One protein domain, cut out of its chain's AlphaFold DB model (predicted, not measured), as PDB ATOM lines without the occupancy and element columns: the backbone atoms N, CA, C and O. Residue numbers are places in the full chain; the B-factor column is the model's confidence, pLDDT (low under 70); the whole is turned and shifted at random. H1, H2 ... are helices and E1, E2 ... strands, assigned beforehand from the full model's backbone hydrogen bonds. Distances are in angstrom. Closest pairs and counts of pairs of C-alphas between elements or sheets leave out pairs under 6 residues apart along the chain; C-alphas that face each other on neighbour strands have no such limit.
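This is residues 100 to 227 of the 227 residues of an uncharacterized protein of Coprobacillus sp. 28_7 (UniProt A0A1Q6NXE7). With little regular structure, the chain winds in stacked turns: six short parallel strands, E1 E2 E3 E4 E5 E6 in that order, make a wall, and loops with H1 and H2 in the first two turns the rest. The 128 printed residues run E1 H1 E2 H2 E3 E4 E5 E6, class mixed, 38 in named elements. The whole is compact, radius of gyration of the C-alphas 13.9 A, spans 41 by 32 by 26 A.

Edge strand E1, residues 100 to 103, is parallel to E2, residues 124 to 127; N 103 and O 126, 2.9 A, are within hydrogen-bond range. H1, residues 105 to 112, is not on the sheet and has 0 of 4 O i to N i+4 pairs within range, 3 of 5 O i to N i+3.

E1 begins at C-alpha 100 (1.426, 29.426, 3.542). E6, residues 214 to 218, 12.8 A long, ends at C-alpha 218 (7.228, 49.121, -8.937).

The printed part has no cut. The link E4 to E5 is long, 19 residues. Mean pLDDT of the printed part is 71.7, with 53 residues under 70.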
ATOM      1  N   ARG A 100       2.040  28.506   4.513       92.25
ATOM      2  CA  ARG A 100       1.426  29.426   3.542       92.25
ATOM      3  C   ARG A 100      -0.094  29.302   3.534       92.25
ATOM      4  O   ARG A 100      -0.635  28.197   3.477       92.25
ATOM      5  N   MET A 101      -0.787  30.439   3.586       90.00
ATOM      6  CA  MET A 101      -2.252  30.489   3.637       90.00
ATOM      7  C   MET A 101      -2.832  31.513   2.662       90.00
ATOM      8  O   MET A 101      -2.436  32.676   2.687       90.00
ATOM      9  N   TYR A 102      -3.733  31.068   1.784       90.50
ATOM     10  CA  TYR A 102      -4.510  31.936   0.902       90.50
ATOM     11  C   TYR A 102      -5.908  32.129   1.483       90.50
ATOM     12  O   TYR A 102      -6.593  31.149   1.796       90.50
ATOM     13  N   ILE A 103      -6.307  33.390   1.632       86.50
ATOM     14  CA  ILE A 103      -7.601  33.808   2.166       86.50
ATOM     15  C   ILE A 103      -8.362  34.558   1.062       86.50
ATOM     16  O   ILE A 103      -7.912  35.630   0.648       86.50
ATOM     17  N   PRO A 104      -9.504  34.028   0.595       87.00
ATOM     18  CA  PRO A 104     -10.297  34.653  -0.453       87.00
ATOM     19  C   PRO A 104     -11.215  35.755   0.081       87.00
ATOM     20  O   PRO A 104     -11.545  35.798   1.273       87.00
ATOM     21  N   LYS A 105     -11.732  36.587  -0.830       81.94
ATOM     22  CA  LYS A 105     -12.608  37.726  -0.492       81.94
ATOM     23  C   LYS A 105     -13.928  37.331   0.152       81.94
ATOM     24  O   LYS A 105     -14.543  38.123   0.864       81.94
ATOM     25  N   SER A 106     -14.367  36.095  -0.074       83.25
ATOM     26  CA  SER A 106     -15.582  35.554   0.538       83.25
ATOM     27  C   SER A 106     -15.485  35.495   2.069       83.25
ATOM     28  O   SER A 106     -16.495  35.612   2.758       83.25
ATOM     29  N   VAL A 107     -14.266  35.414   2.618       78.12
ATOM     30  CA  VAL A 107     -13.998  35.328   4.063       78.12
ATOM     31  C   VAL A 107     -13.896  36.724   4.718       78.12
ATOM     32  O   VAL A 107     -13.956  36.846   5.944       78.12
ATOM     33  N   THR A 108     -13.798  37.811   3.938       60.72
ATOM     34  CA  THR A 108     -13.562  39.194   4.412       60.72
ATOM     35  C   THR A 108     -14.569  39.731   5.446       60.72
ATOM     36  O   THR A 108     -14.126  40.346   6.423       60.72
ATOM     37  N   PRO A 109     -15.898  39.504   5.334       51.34
ATOM     38  CA  PRO A 109     -16.873  40.038   6.294       51.34
ATOM     39  C   PRO A 109     -16.727  39.477   7.713       51.34
ATOM     40  O   PRO A 109     -17.253  40.061   8.665       51.34
ATOM     41  N   LEU A 110     -16.019  38.355   7.860       50.09
ATOM     42  CA  LEU A 110     -15.934  37.635   9.115       50.09
ATOM     43  C   LEU A 110     -14.972  38.304  10.090       50.09
ATOM     44  O   LEU A 110     -15.280  38.278  11.269       50.09
ATOM     45  N   LEU A 111     -13.934  39.032   9.652       50.84
ATOM     46  CA  LEU A 111     -12.853  39.619  10.480       50.84
ATOM     47  C   LEU A 111     -13.270  40.700  11.519       50.84
ATOM     48  O   LEU A 111     -12.413  41.364  12.111       50.84
ATOM     49  N   LYS A 112     -14.569  40.891  11.782       48.47
ATOM     50  CA  LYS A 112     -15.125  41.935  12.664       48.47
ATOM     51  C   LYS A 112     -14.797  41.781  14.158       48.47
ATOM     52  O   LYS A 112     -14.899  42.764  14.888       48.47
ATOM     53  N   SER A 113     -14.321  40.625  14.614       44.00
ATOM     54  CA  SER A 113     -13.832  40.432  15.986       44.00
ATOM     55  C   SER A 113     -12.623  39.500  15.989       44.00
ATOM     56  O   SER A 113     -12.795  38.306  15.786       44.00
ATOM     57  N   SER A 114     -11.422  40.069  16.163       48.44
ATOM     58  CA  SER A 114     -10.152  39.403  16.523       48.44
ATOM     59  C   SER A 114     -10.151  37.875  16.350       48.44
ATOM     60  O   SER A 114     -10.380  37.137  17.308       48.44
ATOM     61  N   TYR A 115      -9.943  37.412  15.119       53.25
ATOM     62  CA  TYR A 115      -9.718  35.995  14.852       53.25
ATOM     63  C   TYR A 115      -8.327  35.672  15.372       53.25
ATOM     64  O   TYR A 115      -7.404  36.442  15.144       53.25
ATOM     65  N   TYR A 116      -8.199  34.588  16.123       55.12
ATOM     66  CA  TYR A 116      -6.952  34.189  16.760       55.12
ATOM     67  C   TYR A 116      -6.450  32.920  16.081       55.12
ATOM     68  O   TYR A 116      -6.654  31.812  16.576       55.12
ATOM     69  N   PHE A 117      -5.813  33.066  14.919       63.47
ATOM     70  CA  PHE A 117      -5.136  31.942  14.287       63.47
ATOM     71  C   PHE A 117      -3.744  31.792  14.898       63.47
ATOM     72  O   PHE A 117      -2.778  32.356  14.398       63.47
ATOM     73  N   SER A 118      -3.615  31.023  15.979       72.50
ATOM     74  CA  SER A 118      -2.285  30.587  16.421       72.50
ATOM     75  C   SER A 118      -1.691  29.691  15.329       72.50
ATOM     76  O   SER A 118      -2.068  28.528  15.208       72.50
ATOM     77  N   LEU A 119      -0.835  30.250  14.474       79.75
ATOM     78  CA  LEU A 119      -0.182  29.564  13.356       79.75
ATOM     79  C   LEU A 119       1.335  29.688  13.528       79.75
ATOM     80  O   LEU A 119       1.956  30.576  12.942       79.75
ATOM     81  N   PRO A 120       1.947  28.830  14.363       78.75
ATOM     82  CA  PRO A 120       3.331  29.007  14.807       78.75
ATOM     83  C   PRO A 120       4.366  28.892  13.680       78.75
ATOM     84  O   PRO A 120       5.494  29.348  13.846       78.75
ATOM     85  N   CYS A 121       4.001  28.276  12.553       86.75
ATOM     86  CA  CYS A 121       4.891  28.044  11.416       86.75
ATOM     87  C   CYS A 121       4.604  28.953  10.216       86.75
ATOM     88  O   CYS A 121       5.252  28.787   9.184       86.75
ATOM     89  N   LEU A 122       3.652  29.888  10.324       85.44
ATOM     90  CA  LEU A 122       3.240  30.715   9.194       85.44
ATOM     91  C   LEU A 122       4.395  31.605   8.737       85.44
ATOM     92  O   LEU A 122       4.980  32.329   9.540       85.44
ATOM     93  N   LYS A 123       4.700  31.551   7.439       88.12
ATOM     94  CA  LYS A 123       5.764  32.322   6.780       88.12
ATOM     95  C   LYS A 123       5.214  33.316   5.772       88.12
ATOM     96  O   LYS A 123       5.808  34.372   5.580       88.12
ATOM     97  N   SER A 124       4.095  32.988   5.123       88.31
ATOM     98  CA  SER A 124       3.478  33.898   4.163       88.31
ATOM     99  C   SER A 124       1.964  33.770   4.072       88.31
ATOM    100  O   SER A 124       1.404  32.692   4.274       88.31
ATOM    101  N   ILE A 125       1.310  34.876   3.729       85.06
ATOM    102  CA  ILE A 125      -0.140  34.930   3.527       85.06
ATOM    103  C   ILE A 125      -0.433  35.627   2.214       85.06
ATOM    104  O   ILE A 125       0.120  36.694   1.959       85.06
ATOM    105  N   ALA A 126      -1.332  35.056   1.424       87.81
ATOM    106  CA  ALA A 126      -1.944  35.725   0.292       87.81
ATOM    107  C   ALA A 126      -3.406  36.032   0.604       87.81
ATOM    108  O   ALA A 126      -4.130  35.187   1.126       87.81
ATOM    109  N   TYR A 127      -3.831  37.255   0.322       83.06
ATOM    110  CA  TYR A 127      -5.169  37.714   0.644       83.06
ATOM    111  C   TYR A 127      -5.816  38.384  -0.565       83.06
ATOM    112  O   TYR A 127      -5.239  39.295  -1.160       83.06
ATOM    113  N   ASP A 128      -7.028  37.965  -0.911       81.69
ATOM    114  CA  ASP A 128      -7.871  38.578  -1.940       81.69
ATOM    115  C   ASP A 128      -9.013  39.349  -1.257       81.69
ATOM    116  O   ASP A 128      -9.913  38.729  -0.724       81.69
ATOM    117  N   GLY A 129      -8.977  40.685  -1.183       70.88
ATOM    118  CA  GLY A 129     -10.061  41.526  -0.629       70.88
ATOM    119  C   GLY A 129      -9.568  42.717   0.216       70.88
ATOM    120  O   GLY A 129      -8.367  42.959   0.313       70.88
ATOM    121  N   SER A 130     -10.490  43.466   0.833       62.62
ATOM    122  CA  SER A 130     -10.191  44.668   1.641       62.62
ATOM    123  C   SER A 130      -9.894  44.294   3.104       62.62
ATOM    124  O   SER A 130     -10.755  43.713   3.766       62.62
ATOM    125  N   VAL A 131      -8.697  44.586   3.643       57.47
ATOM    126  CA  VAL A 131      -8.239  43.966   4.914       57.47
ATOM    127  C   VAL A 131      -7.655  44.918   5.921       57.47
ATOM    128  O   VAL A 131      -6.546  45.390   5.755       57.47
ATOM    129  N   ARG A 132      -8.212  44.959   7.125       56.31
ATOM    130  CA  ARG A 132      -7.434  45.411   8.290       56.31
ATOM    131  C   ARG A 132      -6.640  44.246   8.883       56.31
ATOM    132  O   ARG A 132      -7.158  43.531   9.742       56.31
ATOM    133  N   ILE A 133      -5.396  44.044   8.430       55.72
ATOM    134  CA  ILE A 133      -4.488  43.033   8.999       55.72
ATOM    135  C   ILE A 133      -3.939  43.542  10.334       55.72
ATOM    136  O   ILE A 133      -2.881  44.166  10.426       55.72
ATOM    137  N   ARG A 134      -4.656  43.249  11.415       53.91
ATOM    138  CA  ARG A 134      -4.106  43.465  12.755       53.91
ATOM    139  C   ARG A 134      -3.075  42.379  13.045       53.91
ATOM    140  O   ARG A 134      -3.365  41.209  12.818       53.91
ATOM    141  N   SER A 135      -1.920  42.729  13.615       49.41
ATOM    142  CA  SER A 135      -0.952  41.740  14.121       49.41
ATOM    143  C   SER A 135      -1.583  40.723  15.084       49.41
ATOM    144  O   SER A 135      -1.138  39.581  15.168       49.41
ATOM    145  N   SER A 136      -2.676  41.108  15.755       48.41
ATOM    146  CA  SER A 136      -3.470  40.239  16.622       48.41
ATOM    147  C   SER A 136      -4.302  39.173  15.901       48.41
ATOM    148  O   SER A 136      -4.780  38.267  16.580       48.41
ATOM    149  N   LEU A 137      -4.443  39.218  14.565       51.44
ATOM    150  CA  LEU A 137      -5.132  38.175  13.781       51.44
ATOM    151  C   LEU A 137      -4.516  36.773  13.959       51.44
ATOM    152  O   LEU A 137      -5.128  35.764  13.612       51.44
ATOM    153  N   PHE A 138      -3.305  36.704  14.512       57.28
ATOM    154  CA  PHE A 138      -2.554  35.463  14.664       57.28
ATOM    155  C   PHE A 138      -1.986  35.270  16.076       57.28
ATOM    156  O   PHE A 138      -0.951  34.636  16.263       57.28
ATOM    157  N   PHE A 139      -2.631  35.863  17.081       46.88
ATOM    158  CA  PHE A 139      -2.161  35.795  18.463       46.88
ATOM    159  C   PHE A 139      -2.376  34.394  19.068       46.88
ATOM    160  O   PHE A 139      -3.463  33.818  18.976       46.88
ATOM    161  N   ASP A 140      -1.341  33.858  19.715       47.88
ATOM    162  CA  ASP A 140      -1.389  32.614  20.487       47.88
ATOM    163  C   ASP A 140      -1.818  32.898  21.932       47.88
ATOM    164  O   ASP A 140      -1.082  33.461  22.741       47.88
ATOM    165  N   THR A 141      -3.039  32.497  22.275       42.34
ATOM    166  CA  THR A 141      -3.612  32.733  23.604       42.34
ATOM    167  C   THR A 141      -3.164  31.714  24.653       42.34
ATOM    168  O   THR A 141      -3.405  31.932  25.840       42.34
ATOM    169  N   PHE A 142      -2.501  30.615  24.267       46.00
ATOM    170  CA  PHE A 142      -2.184  29.524  25.197       46.00
ATOM    171  C   PHE A 142      -0.864  29.729  25.941       46.00
ATOM    172  O   PHE A 142      -0.721  29.276  27.075       46.00
ATOM    173  N   SER A 143       0.103  30.415  25.329       49.59
ATOM    174  CA  SER A 143       1.422  30.603  25.937       49.59
ATOM    175  C   SER A 143       1.506  31.793  26.902       49.59
ATOM    176  O   SER A 143       2.536  31.944  27.558       49.59
ATOM    177  N   GLN A 144       0.464  32.643  26.997       45.66
ATOM    178  CA  GLN A 144       0.490  33.968  27.664       45.66
ATOM    179  C   GLN A 144       1.716  34.833  27.303       45.66
ATOM    180  O   GLN A 144       2.005  35.844  27.943       45.66
ATOM    181  N   LYS A 145       2.449  34.446  26.260       49.06
ATOM    182  CA  LYS A 145       3.514  35.210  25.645       49.06
ATOM    183  C   LYS A 145       2.913  35.787  24.381       49.06
ATOM    184  O   LYS A 145       2.169  35.111  23.684       49.06
ATOM    185  N   ASN A 146       3.257  37.031  24.085       46.03
ATOM    186  CA  ASN A 146       2.988  37.618  22.780       46.03
ATOM    187  C   ASN A 146       3.859  36.891  21.740       46.03
ATOM    188  O   ASN A 146       4.885  37.412  21.306       46.03
ATOM    189  N   THR A 147       3.523  35.655  21.384       46.41
ATOM    190  CA  THR A 147       4.081  34.981  20.215       46.41
ATOM    191  C   THR A 147       3.350  35.568  19.021       46.41
ATOM    192  O   THR A 147       2.343  35.057  18.542       46.41
ATOM    193  N   PHE A 148       3.832  36.736  18.600       50.12
ATOM    194  CA  PHE A 148       3.467  37.300  17.314       50.12
ATOM    195  C   PHE A 148       3.791  36.263  16.235       50.12
ATOM    196  O   PHE A 148       4.824  35.588  16.333       50.12
ATOM    197  N   PRO A 149       2.942  36.119  15.211       53.12
ATOM    198  CA  PRO A 149       3.292  35.276  14.086       53.12
ATOM    199  C   PRO A 149       4.601  35.789  13.467       53.12
ATOM    200  O   PRO A 149       4.757  36.977  13.172       53.12
ATOM    201  N   ASN A 150       5.559  34.891  13.271       61.97
ATOM    202  CA  ASN A 150       6.834  35.224  12.646       61.97
ATOM    203  C   ASN A 150       6.764  35.018  11.124       61.97
ATOM    204  O   ASN A 150       7.620  34.339  10.559       61.97
ATOM    205  N   PHE A 151       5.723  35.548  10.470       72.94
ATOM    206  CA  PHE A 151       5.721  35.647   9.011       72.94
ATOM    207  C   PHE A 151       6.312  36.983   8.587       72.94
ATOM    208  O   PHE A 151       6.051  38.018   9.201       72.94
ATOM    209  N   ASP A 152       7.090  36.947   7.514       81.62
ATOM    210  CA  ASP A 152       7.781  38.114   6.983       81.62
ATOM    211  C   ASP A 152       7.154  38.629   5.684       81.62
ATOM    212  O   ASP A 152       7.476  39.737   5.257       81.62
ATOM    213  N   THR A 153       6.257  37.845   5.075       86.06
ATOM    214  CA  THR A 153       5.779  38.066   3.711       86.06
ATOM    215  C   THR A 153       4.252  38.098   3.623       86.06
ATOM    216  O   THR A 153       3.570  37.155   4.026       86.06
ATOM    217  N   VAL A 154       3.706  39.155   3.019       85.12
ATOM    218  CA  VAL A 154       2.272  39.296   2.708       85.12
ATOM    219  C   VAL A 154       2.084  39.548   1.218       85.12
ATOM    220  O   VAL A 154       2.825  40.330   0.634       85.12
ATOM    221  N   TYR A 155       1.069  38.931   0.620       87.38
ATOM    222  CA  TYR A 155       0.610  39.192  -0.740       87.38
ATOM    223  C   TYR A 155      -0.823  39.731  -0.703       87.38
ATOM    224  O   TYR A 155      -1.711  39.112  -0.116       87.38
ATOM    225  N   ILE A 156      -1.057  40.871  -1.344       85.12
ATOM    226  CA  ILE A 156      -2.379  41.469  -1.534       85.12
ATOM    227  C   ILE A 156      -2.770  41.291  -2.995       85.12
ATOM    228  O   ILE A 156      -2.039  41.709  -3.889       85.12
ATOM    229  N   THR A 157      -3.913  40.652  -3.227       81.31
ATOM    230  CA  THR A 157      -4.275  40.074  -4.533       81.31
ATOM    231  C   THR A 157      -5.635  40.542  -5.073       81.31
ATOM    232  O   THR A 157      -5.975  40.225  -6.215       81.31
ATOM    233  N   GLY A 158      -6.386  41.312  -4.271       73.00
ATOM    234  CA  GLY A 158      -7.763  41.745  -4.556       73.00
ATOM    235  C   GLY A 158      -7.935  43.141  -5.163       73.00
ATOM    236  O   GLY A 158      -6.969  43.777  -5.574       73.00
ATOM    237  N   GLU A 159      -9.197  43.576  -5.278       67.31
ATOM    238  CA  GLU A 159      -9.646  44.712  -6.107       67.31
ATOM    239  C   GLU A 159      -9.172  46.118  -5.668       67.31
ATOM    240  O   GLU A 159      -8.579  46.322  -4.613       67.31
ATOM    241  N   SER A 160      -9.467  47.080  -6.551       54.56
ATOM    242  CA  SER A 160      -8.883  48.406  -6.800       54.56
ATOM    243  C   SER A 160      -8.561  49.317  -5.621       54.56
ATOM    244  O   SER A 160      -7.739  50.209  -5.814       54.56
ATOM    245  N   GLU A 161      -9.176  49.134  -4.454       56.38
ATOM    246  CA  GLU A 161      -9.000  49.987  -3.276       56.38
ATOM    247  C   GLU A 161      -8.585  49.157  -2.059       56.38
ATOM    248  O   GLU A 161      -9.364  48.399  -1.475       56.38
ATOM    249  N   LEU A 162      -7.332  49.335  -1.651       55.31
ATOM    250  CA  LEU A 162      -6.791  48.759  -0.436       55.31
ATOM    251  C   LEU A 162      -7.057  49.704   0.751       55.31
ATOM    252  O   LEU A 162      -6.240  50.575   1.042       55.31
ATOM    253  N   ASP A 163      -8.180  49.503   1.455       53.94
ATOM    254  CA  ASP A 163      -8.325  49.888   2.877       53.94
ATOM    255  C   ASP A 163      -7.650  48.777   3.677       53.94
ATOM    256  O   ASP A 163      -8.280  47.793   4.090       53.94
ATOM    257  N   CYS A 164      -6.321  48.869   3.763       53.16
ATOM    258  CA  CYS A 164      -5.553  47.998   4.629       53.16
ATOM    259  C   CYS A 164      -4.982  48.757   5.802       53.16
ATOM    260  O   CYS A 164      -4.814  49.965   5.785       53.16
ATOM    261  N   THR A 165      -4.717  48.045   6.881       55.84
ATOM    262  CA  THR A 165      -3.888  48.577   7.951       55.84
ATOM    263  C   THR A 165      -3.043  47.437   8.462       55.84
ATOM    264  O   THR A 165      -3.565  46.574   9.164       55.84
ATOM    265  N   LEU A 166      -1.756  47.433   8.111       60.78
ATOM    266  CA  LEU A 166      -0.747  46.625   8.789       60.78
ATOM    267  C   LEU A 166      -0.486  47.267  10.155       60.78
ATOM    268  O   LEU A 166       0.227  48.263  10.260       60.78
ATOM    269  N   TYR A 167      -1.136  46.759  11.202       54.38
ATOM    270  CA  TYR A 167      -1.029  47.333  12.547       54.38
ATOM    271  C   TYR A 167      -0.067  46.520  13.414       54.38
ATOM    272  O   TYR A 167      -0.316  45.335  13.632       54.38
ATOM    273  N   GLN A 168       0.981  47.160  13.957       55.28
ATOM    274  CA  GLN A 168       1.951  46.556  14.891       55.28
ATOM    275  C   GLN A 168       2.634  45.282  14.356       55.28
ATOM    276  O   GLN A 168       2.813  44.300  15.080       55.28
ATOM    277  N   THR A 169       2.991  45.269  13.075       59.81
ATOM    278  CA  THR A 169       3.593  44.117  12.396       59.81
ATOM    279  C   THR A 169       5.117  44.246  12.335       59.81
ATOM    280  O   THR A 169       5.677  44.543  11.283       59.81
ATOM    281  N   TYR A 170       5.805  44.053  13.462       62.28
ATOM    282  CA  TYR A 170       7.276  44.162  13.544       62.28
ATOM    283  C   TYR A 170       8.030  43.057  12.781       62.28
ATOM    284  O   TYR A 170       9.245  43.135  12.634       62.28
ATOM    285  N   THR A 171       7.332  42.014  12.328       71.75
ATOM    286  CA  THR A 171       7.910  40.843  11.654       71.75
ATOM    287  C   THR A 171       7.809  40.904  10.131       71.75
ATOM    288  O   THR A 171       8.587  40.237   9.451       71.75
ATOM    289  N   ILE A 172       6.903  41.718   9.575       77.50
ATOM    290  CA  ILE A 172       6.680  41.793   8.125       77.50
ATOM    291  C   ILE A 172       7.784  42.634   7.482       77.50
ATOM    292  O   ILE A 172       7.913  43.822   7.764       77.50
ATOM    293  N   THR A 173       8.541  42.025   6.570       83.75
ATOM    294  CA  THR A 173       9.629  42.681   5.825       83.75
ATOM    295  C   THR A 173       9.356  42.771   4.326       83.75
ATOM    296  O   THR A 173      10.026  43.540   3.631       83.75
ATOM    297  N   LYS A 174       8.372  42.022   3.814       87.50
ATOM    298  CA  LYS A 174       7.992  41.975   2.399       87.50
ATOM    299  C   LYS A 174       6.481  42.077   2.238       87.50
ATOM    300  O   LYS A 174       5.722  41.282   2.790       87.50
ATOM    301  N   LEU A 175       6.054  43.029   1.423       86.56
ATOM    302  CA  LEU A 175       4.679  43.193   0.982       86.56
ATOM    303  C   LEU A 175       4.652  43.138  -0.541       86.56
ATOM    304  O   LEU A 175       5.295  43.946  -1.198       86.56
ATOM    305  N   TYR A 176       3.897  42.207  -1.098       89.44
ATOM    306  CA  TYR A 176       3.669  42.066  -2.525       89.44
ATOM    307  C   TYR A 176       2.254  42.536  -2.861       89.44
ATOM    308  O   TYR A 176       1.297  42.175  -2.174       89.44
ATOM    309  N   VAL A 177       2.121  43.354  -3.898       87.31
ATOM    310  CA  VAL A 177       0.874  44.020  -4.280       87.31
ATOM    311  C   VAL A 177       0.573  43.725  -5.746       87.31
ATOM    312  O   VAL A 177       1.349  44.080  -6.639       87.31
ATOM    313  N   ASP A 178      -0.562  43.070  -5.979       88.81
ATOM    314  CA  ASP A 178      -1.001  42.636  -7.305       88.81
ATOM    315  C   ASP A 178      -1.410  43.830  -8.166       88.81
ATOM    316  O   ASP A 178      -1.889  44.849  -7.664       88.81
ATOM    317  N   LYS A 179      -1.268  43.698  -9.488       88.44
ATOM    318  CA  LYS A 179      -1.659  44.734 -10.456       88.44
ATOM    319  C   LYS A 179      -3.129  45.159 -10.355       88.44
ATOM    320  O   LYS A 179      -3.471  46.238 -10.834       88.44
ATOM    321  N   LYS A 180      -4.001  44.321  -9.781       86.12
ATOM    322  CA  LYS A 180      -5.416  44.635  -9.525       86.12
ATOM    323  C   LYS A 180      -5.602  45.718  -8.457       86.12
ATOM    324  O   LYS A 180      -6.633  46.386  -8.464       86.12
ATOM    325  N   VAL A 181      -4.614  45.931  -7.587       82.75
ATOM    326  CA  VAL A 181      -4.636  46.983  -6.566       82.75
ATOM    327  C   VAL A 181      -4.191  48.303  -7.196       82.75
ATOM    328  O   VAL A 181      -3.006  48.537  -7.438       82.75
ATOM    329  N   THR A 182      -5.147  49.189  -7.469       83.12
ATOM    330  CA  THR A 182      -4.896  50.482  -8.135       83.12
ATOM    331  C   THR A 182      -4.821  51.672  -7.174       83.12
ATOM    332  O   THR A 182      -4.315  52.737  -7.536       83.12
ATOM    333  N   TYR A 183      -5.296  51.502  -5.944       79.75
ATOM    334  CA  TYR A 183      -5.341  52.508  -4.890       79.75
ATOM    335  C   TYR A 183      -4.969  51.866  -3.550       79.75
ATOM    336  O   TYR A 183      -5.432  50.775  -3.221       79.75
ATOM    337  N   MET A 184      -4.133  52.552  -2.779       77.06
ATOM    338  CA  MET A 184      -3.786  52.235  -1.398       77.06
ATOM    339  C   MET A 184      -4.000  53.501  -0.582       77.06
ATOM    340  O   MET A 184      -3.533  54.560  -0.990       77.06
ATOM    341  N   ASP A 185      -4.710  53.425   0.540       72.25
ATOM    342  CA  ASP A 185      -4.843  54.591   1.410       72.25
ATOM    343  C   ASP A 185      -3.569  54.846   2.245       72.25
ATOM    344  O   ASP A 185      -2.643  54.033   2.316       72.25
ATOM    345  N   ASN A 186      -3.513  56.003   2.911       68.69
ATOM    346  CA  ASN A 186      -2.416  56.344   3.825       68.69
ATOM    347  C   ASN A 186      -2.416  55.508   5.123       68.69
ATOM    348  O   ASN A 186      -1.588  55.740   5.993       68.69
ATOM    349  N   TYR A 187      -3.341  54.569   5.306       66.25
ATOM    350  CA  TYR A 187      -3.407  53.713   6.486       66.25
ATOM    351  C   TYR A 187      -2.907  52.292   6.216       66.25
ATOM    352  O   TYR A 187      -2.648  51.578   7.185       66.25
ATOM    353  N   VAL A 188      -2.657  51.913   4.951       62.00
ATOM    354  CA  VAL A 188      -2.085  50.605   4.562       62.00
ATOM    355  C   VAL A 188      -0.845  50.261   5.378       62.00
ATOM    356  O   VAL A 188      -0.700  49.133   5.852       62.00
ATOM    357  N   ILE A 189       0.009  51.254   5.617       64.31
ATOM    358  CA  ILE A 189       1.260  51.129   6.361       64.31
ATOM    359  C   ILE A 189       1.208  52.126   7.527       64.31
ATOM    360  O   ILE A 189       1.664  53.258   7.405       64.31
ATOM    361  N   ASN A 190       0.597  51.739   8.652       57.72
ATOM    362  CA  ASN A 190       0.327  52.656   9.765       57.72
ATOM    363  C   ASN A 190       1.312  52.508  10.946       57.72
ATOM    364  O   ASN A 190       1.887  51.446  11.172       57.72
ATOM    365  N   TYR A 191       1.473  53.607  11.695       49.06
ATOM    366  CA  TYR A 191       2.281  53.852  12.894       49.06
ATOM    367  C   TYR A 191       2.884  52.612  13.581       49.06
ATOM    368  O   TYR A 191       2.195  51.847  14.255       49.06
ATOM    369  N   GLY A 192       4.220  52.528  13.538       52.62
ATOM    370  CA  GLY A 192       5.004  51.954  14.635       52.62
ATOM    371  C   GLY A 192       5.952  50.799  14.319       52.62
ATOM    372  O   GLY A 192       6.678  50.420  15.234       52.62
ATOM    373  N   SER A 193       5.987  50.232  13.103       54.09
ATOM    374  CA  SER A 193       6.842  49.047  12.881       54.09
ATOM    375  C   SER A 193       7.237  48.690  11.443       54.09
ATOM    376  O   SER A 193       7.533  47.528  11.188       54.09
ATOM    377  N   THR A 194       7.213  49.616  10.484       59.44
ATOM    378  CA  THR A 194       7.492  49.277   9.068       59.44
ATOM    379  C   THR A 194       8.880  49.704   8.600       59.44
ATOM    380  O   THR A 194       9.135  49.790   7.401       59.44
ATOM    381  N   GLU A 195       9.790  49.985   9.535       69.50
ATOM    382  CA  GLU A 195      11.193  50.241   9.213       69.50
ATOM    383  C   GLU A 195      11.801  49.011   8.530       69.50
ATOM    384  O   GLU A 195      11.828  47.920   9.097       69.50
ATOM    385  N   GLY A 196      12.243  49.181   7.282       76.12
ATOM    386  CA  GLY A 196      12.805  48.098   6.474       76.12
ATOM    387  C   GLY A 196      11.777  47.258   5.706       76.12
ATOM    388  O   GLY A 196      12.156  46.244   5.118       76.12
ATOM    389  N   LEU A 197      10.500  47.664   5.663       82.19
ATOM    390  CA  LEU A 197       9.493  47.014   4.821       82.19
ATOM    391  C   LEU A 197       9.799  47.253   3.334       82.19
ATOM    392  O   LEU A 197       9.852  48.392   2.868       82.19
ATOM    393  N   ASN A 198       9.945  46.170   2.574       88.31
ATOM    394  CA  ASN A 198      10.051  46.201   1.121       88.31
ATOM    395  C   ASN A 198       8.679  45.942   0.504       88.31
ATOM    396  O   ASN A 198       8.096  44.874   0.690       88.31
ATOM    397  N   VAL A 199       8.178  46.917  -0.242       87.69
ATOM    398  CA  VAL A 199       6.920  46.840  -0.976       87.69
ATOM    399  C   VAL A 199       7.235  46.578  -2.446       87.69
ATOM    400  O   VAL A 199       8.001  47.315  -3.064       87.69
ATOM    401  N   TYR A 200       6.659  45.521  -3.003       91.62
ATOM    402  CA  TYR A 200       6.825  45.081  -4.381       91.62
ATOM    403  C   TYR A 200       5.468  45.113  -5.072       91.62
ATOM    404  O   TYR A 200       4.589  44.319  -4.755       91.62
ATOM    405  N   CYS A 201       5.291  46.017  -6.024       89.56
ATOM    406  CA  CYS A 201       4.029  46.187  -6.728       89.56
ATOM    407  C   CYS A 201       4.177  45.765  -8.194       89.56
ATOM    408  O   CYS A 201       5.092  46.233  -8.877       89.56
ATOM    409  N   GLU A 202       3.245  44.964  -8.717       90.69
ATOM    410  CA  GLU A 202       3.169  44.671 -10.162       90.69
ATOM    411  C   GLU A 202       2.774  45.911 -10.989       90.69
ATOM    412  O   GLU A 202       3.054  45.970 -12.183       90.69
ATOM    413  N   GLY A 203       2.164  46.922 -10.358       86.62
ATOM    414  CA  GLY A 203       1.842  48.227 -10.947       86.62
ATOM    415  C   GLY A 203       2.209  49.388 -10.019       86.62
ATOM    416  O   GLY A 203       2.939  49.205  -9.048       86.62
ATOM    417  N   LYS A 204       1.700  50.595 -10.294       87.12
ATOM    418  CA  LYS A 204       1.888  51.770  -9.427       87.12
ATOM    419  C   LYS A 204       0.546  52.228  -8.837       87.12
ATOM    420  O   LYS A 204      -0.118  53.056  -9.463       87.12
ATOM    421  N   PRO A 205       0.129  51.697  -7.671       84.12
ATOM    422  CA  PRO A 205      -1.071  52.176  -6.992       84.12
ATOM    423  C   PRO A 205      -0.962  53.660  -6.615       84.12
ATOM    424  O   PRO A 205       0.130  54.189  -6.396       84.12
ATOM    425  N   THR A 206      -2.109  54.326  -6.538       84.38
ATOM    426  CA  THR A 206      -2.256  55.735  -6.133       84.38
ATOM    427  C   THR A 206      -2.786  55.844  -4.696       84.38
ATOM    428  O   THR A 206      -3.054  54.825  -4.073       84.38
ATOM    429  N   GLY A 207      -2.937  57.057  -4.147       78.00
ATOM    430  CA  GLY A 207      -3.693  57.285  -2.900       78.00
ATOM    431  C   GLY A 207      -2.903  57.306  -1.589       78.00
ATOM    432  O   GLY A 207      -3.430  57.774  -0.578       78.00
ATOM    433  N   PHE A 208      -1.638  56.881  -1.605       75.50
ATOM    434  CA  PHE A 208      -0.785  56.839  -0.420       75.50
ATOM    435  C   PHE A 208       0.465  57.708  -0.585       75.50
ATOM    436  O   PHE A 208       0.939  57.969  -1.693       75.50
ATOM    437  N   SER A 209       1.015  58.134   0.546       72.94
ATOM    438  CA  SER A 209       2.332  58.751   0.632       72.94
ATOM    439  C   SER A 209       3.372  57.666   0.873       72.94
ATOM    440  O   SER A 209       3.255  56.894   1.823       72.94
ATOM    441  N   GLU A 210       4.406  57.608   0.036       73.12
ATOM    442  CA  GLU A 210       5.536  56.706   0.257       73.12
ATOM    443  C   GLU A 210       6.218  57.054   1.592       73.12
ATOM    444  O   GLU A 210       6.788  58.136   1.775       73.12
ATOM    445  N   TYR A 211       6.138  56.140   2.559       73.12
ATOM    446  CA  TYR A 211       6.812  56.297   3.842       73.12
ATOM    447  C   TYR A 211       8.316  56.132   3.653       73.12
ATOM    448  O   TYR A 211       8.765  55.105   3.155       73.12
ATOM    449  N   LYS A 212       9.110  57.099   4.135       71.62
ATOM    450  CA  LYS A 212      10.587  57.046   4.072       71.62
ATOM    451  C   LYS A 212      11.197  55.798   4.723       71.62
ATOM    452  O   LYS A 212      12.340  55.470   4.438       71.62
ATOM    453  N   SER A 213      10.465  55.149   5.627       74.81
ATOM    454  CA  SER A 213      10.880  53.923   6.312       74.81
ATOM    455  C   SER A 213      10.723  52.655   5.464       74.81
ATOM    456  O   SER A 213      11.189  51.598   5.884       74.81
ATOM    457  N   CYS A 214      10.070  52.747   4.300       80.06
ATOM    458  CA  CYS A 214       9.791  51.638   3.391       80.06
ATOM    459  C   CYS A 214      10.550  51.805   2.066       80.06
ATOM    460  O   CYS A 214      10.786  52.922   1.607       80.06
ATOM    461  N   THR A 215      10.858  50.687   1.413       88.19
ATOM    462  CA  THR A 215      11.396  50.658   0.045       88.19
ATOM    463  C   THR A 215      10.292  50.242  -0.917       88.19
ATOM    464  O   THR A 215       9.728  49.163  -0.754       88.19
ATOM    465  N   PHE A 216      10.003  51.049  -1.940       88.12
ATOM    466  CA  PHE A 216       9.001  50.730  -2.963       88.12
ATOM    467  C   PHE A 216       9.655  50.274  -4.270       88.12
ATOM    468  O   PHE A 216      10.519  50.951  -4.824       88.12
ATOM    469  N   ASN A 217       9.209  49.127  -4.781       92.00
ATOM    470  CA  ASN A 217       9.666  48.510  -6.020       92.00
ATOM    471  C   ASN A 217       8.457  48.330  -6.948       92.00
ATOM    472  O   ASN A 217       7.620  47.459  -6.713       92.00
ATOM    473  N   TYR A 218       8.349  49.153  -7.989       91.25
ATOM    474  CA  TYR A 218       7.228  49.121  -8.937       91.25
ATOM    475  C   TYR A 218       7.537  48.282 -10.178       91.25
ATOM    476  O   TYR A 218       8.695  48.162 -10.577       91.25
ATOM    477  N   ASN A 219       6.484  47.778 -10.831       88.56
ATOM    478  CA  ASN A 219       6.560  46.893 -12.000       88.56
ATOM    479  C   ASN A 219       7.355  45.603 -11.716       88.56
ATOM    480  O   ASN A 219       8.067  45.091 -12.580       88.56
ATOM    481  N   TYR A 220       7.257  45.104 -10.484       90.94
ATOM    482  CA  TYR A 220       7.919  43.889 -10.030       90.94
ATOM    483  C   TYR A 220       7.001  42.681 -10.221       90.94
ATOM    484  O   TYR A 220       5.844  42.726  -9.820       90.94
ATOM    485  N   THR A 221       7.513  41.584 -10.778       88.75
ATOM    486  CA  THR A 221       6.778  40.314 -10.906       88.75
ATOM    487  C   THR A 221       7.239  39.329  -9.834       88.75
ATOM    488  O   THR A 221       8.439  39.183  -9.610       88.75
ATOM    489  N   TYR A 222       6.300  38.639  -9.188       88.44
ATOM    490  CA  TYR A 222       6.558  37.648  -8.138       88.44
ATOM    491  C   TYR A 222       5.779  36.352  -8.377       88.44
ATOM    492  O   TYR A 222       4.803  36.331  -9.124       88.44
ATOM    493  N   ASP A 223       6.216  35.271  -7.727       88.94
ATOM    494  CA  ASP A 223       5.529  33.978  -7.766       88.94
ATOM    495  C   ASP A 223       4.198  34.034  -7.000       88.94
ATOM    496  O   ASP A 223       4.148  34.452  -5.839       88.94
ATOM    497  N   LYS A 224       3.120  33.596  -7.654       89.56
ATOM    498  CA  LYS A 224       1.760  33.577  -7.105       89.56
ATOM    499  C   LYS A 224       1.381  32.151  -6.748       89.56
ATOM    500  O   LYS A 224       0.545  31.532  -7.389       89.56
ATOM    501  N   TRP A 225       1.997  31.627  -5.692       89.25
ATOM    502  CA  TRP A 225       1.832  30.238  -5.246       89.25
ATOM    503  C   TRP A 225       0.383  29.825  -4.915       89.25
ATOM    504  O   TRP A 225       0.113  28.639  -4.723       89.25
ATOM    505  N   TRP A 226      -0.531  30.792  -4.793       86.88
ATOM    506  CA  TRP A 226      -1.959  30.579  -4.565       86.88
ATOM    507  C   TRP A 226      -2.788  30.496  -5.849       86.88
ATOM    508  O   TRP A 226      -3.965  30.166  -5.740       86.88
ATOM    509  N   GLU A 227      -2.249  30.812  -7.030       84.44
ATOM    510  CA  GLU A 227      -2.948  30.656  -8.319       84.44
ATOM    511  C   GLU A 227      -2.946  29.186  -8.751       84.44
ATOM    512  O   GLU A 227      -4.070  28.632  -8.851       84.44
TER     513      GLU A 227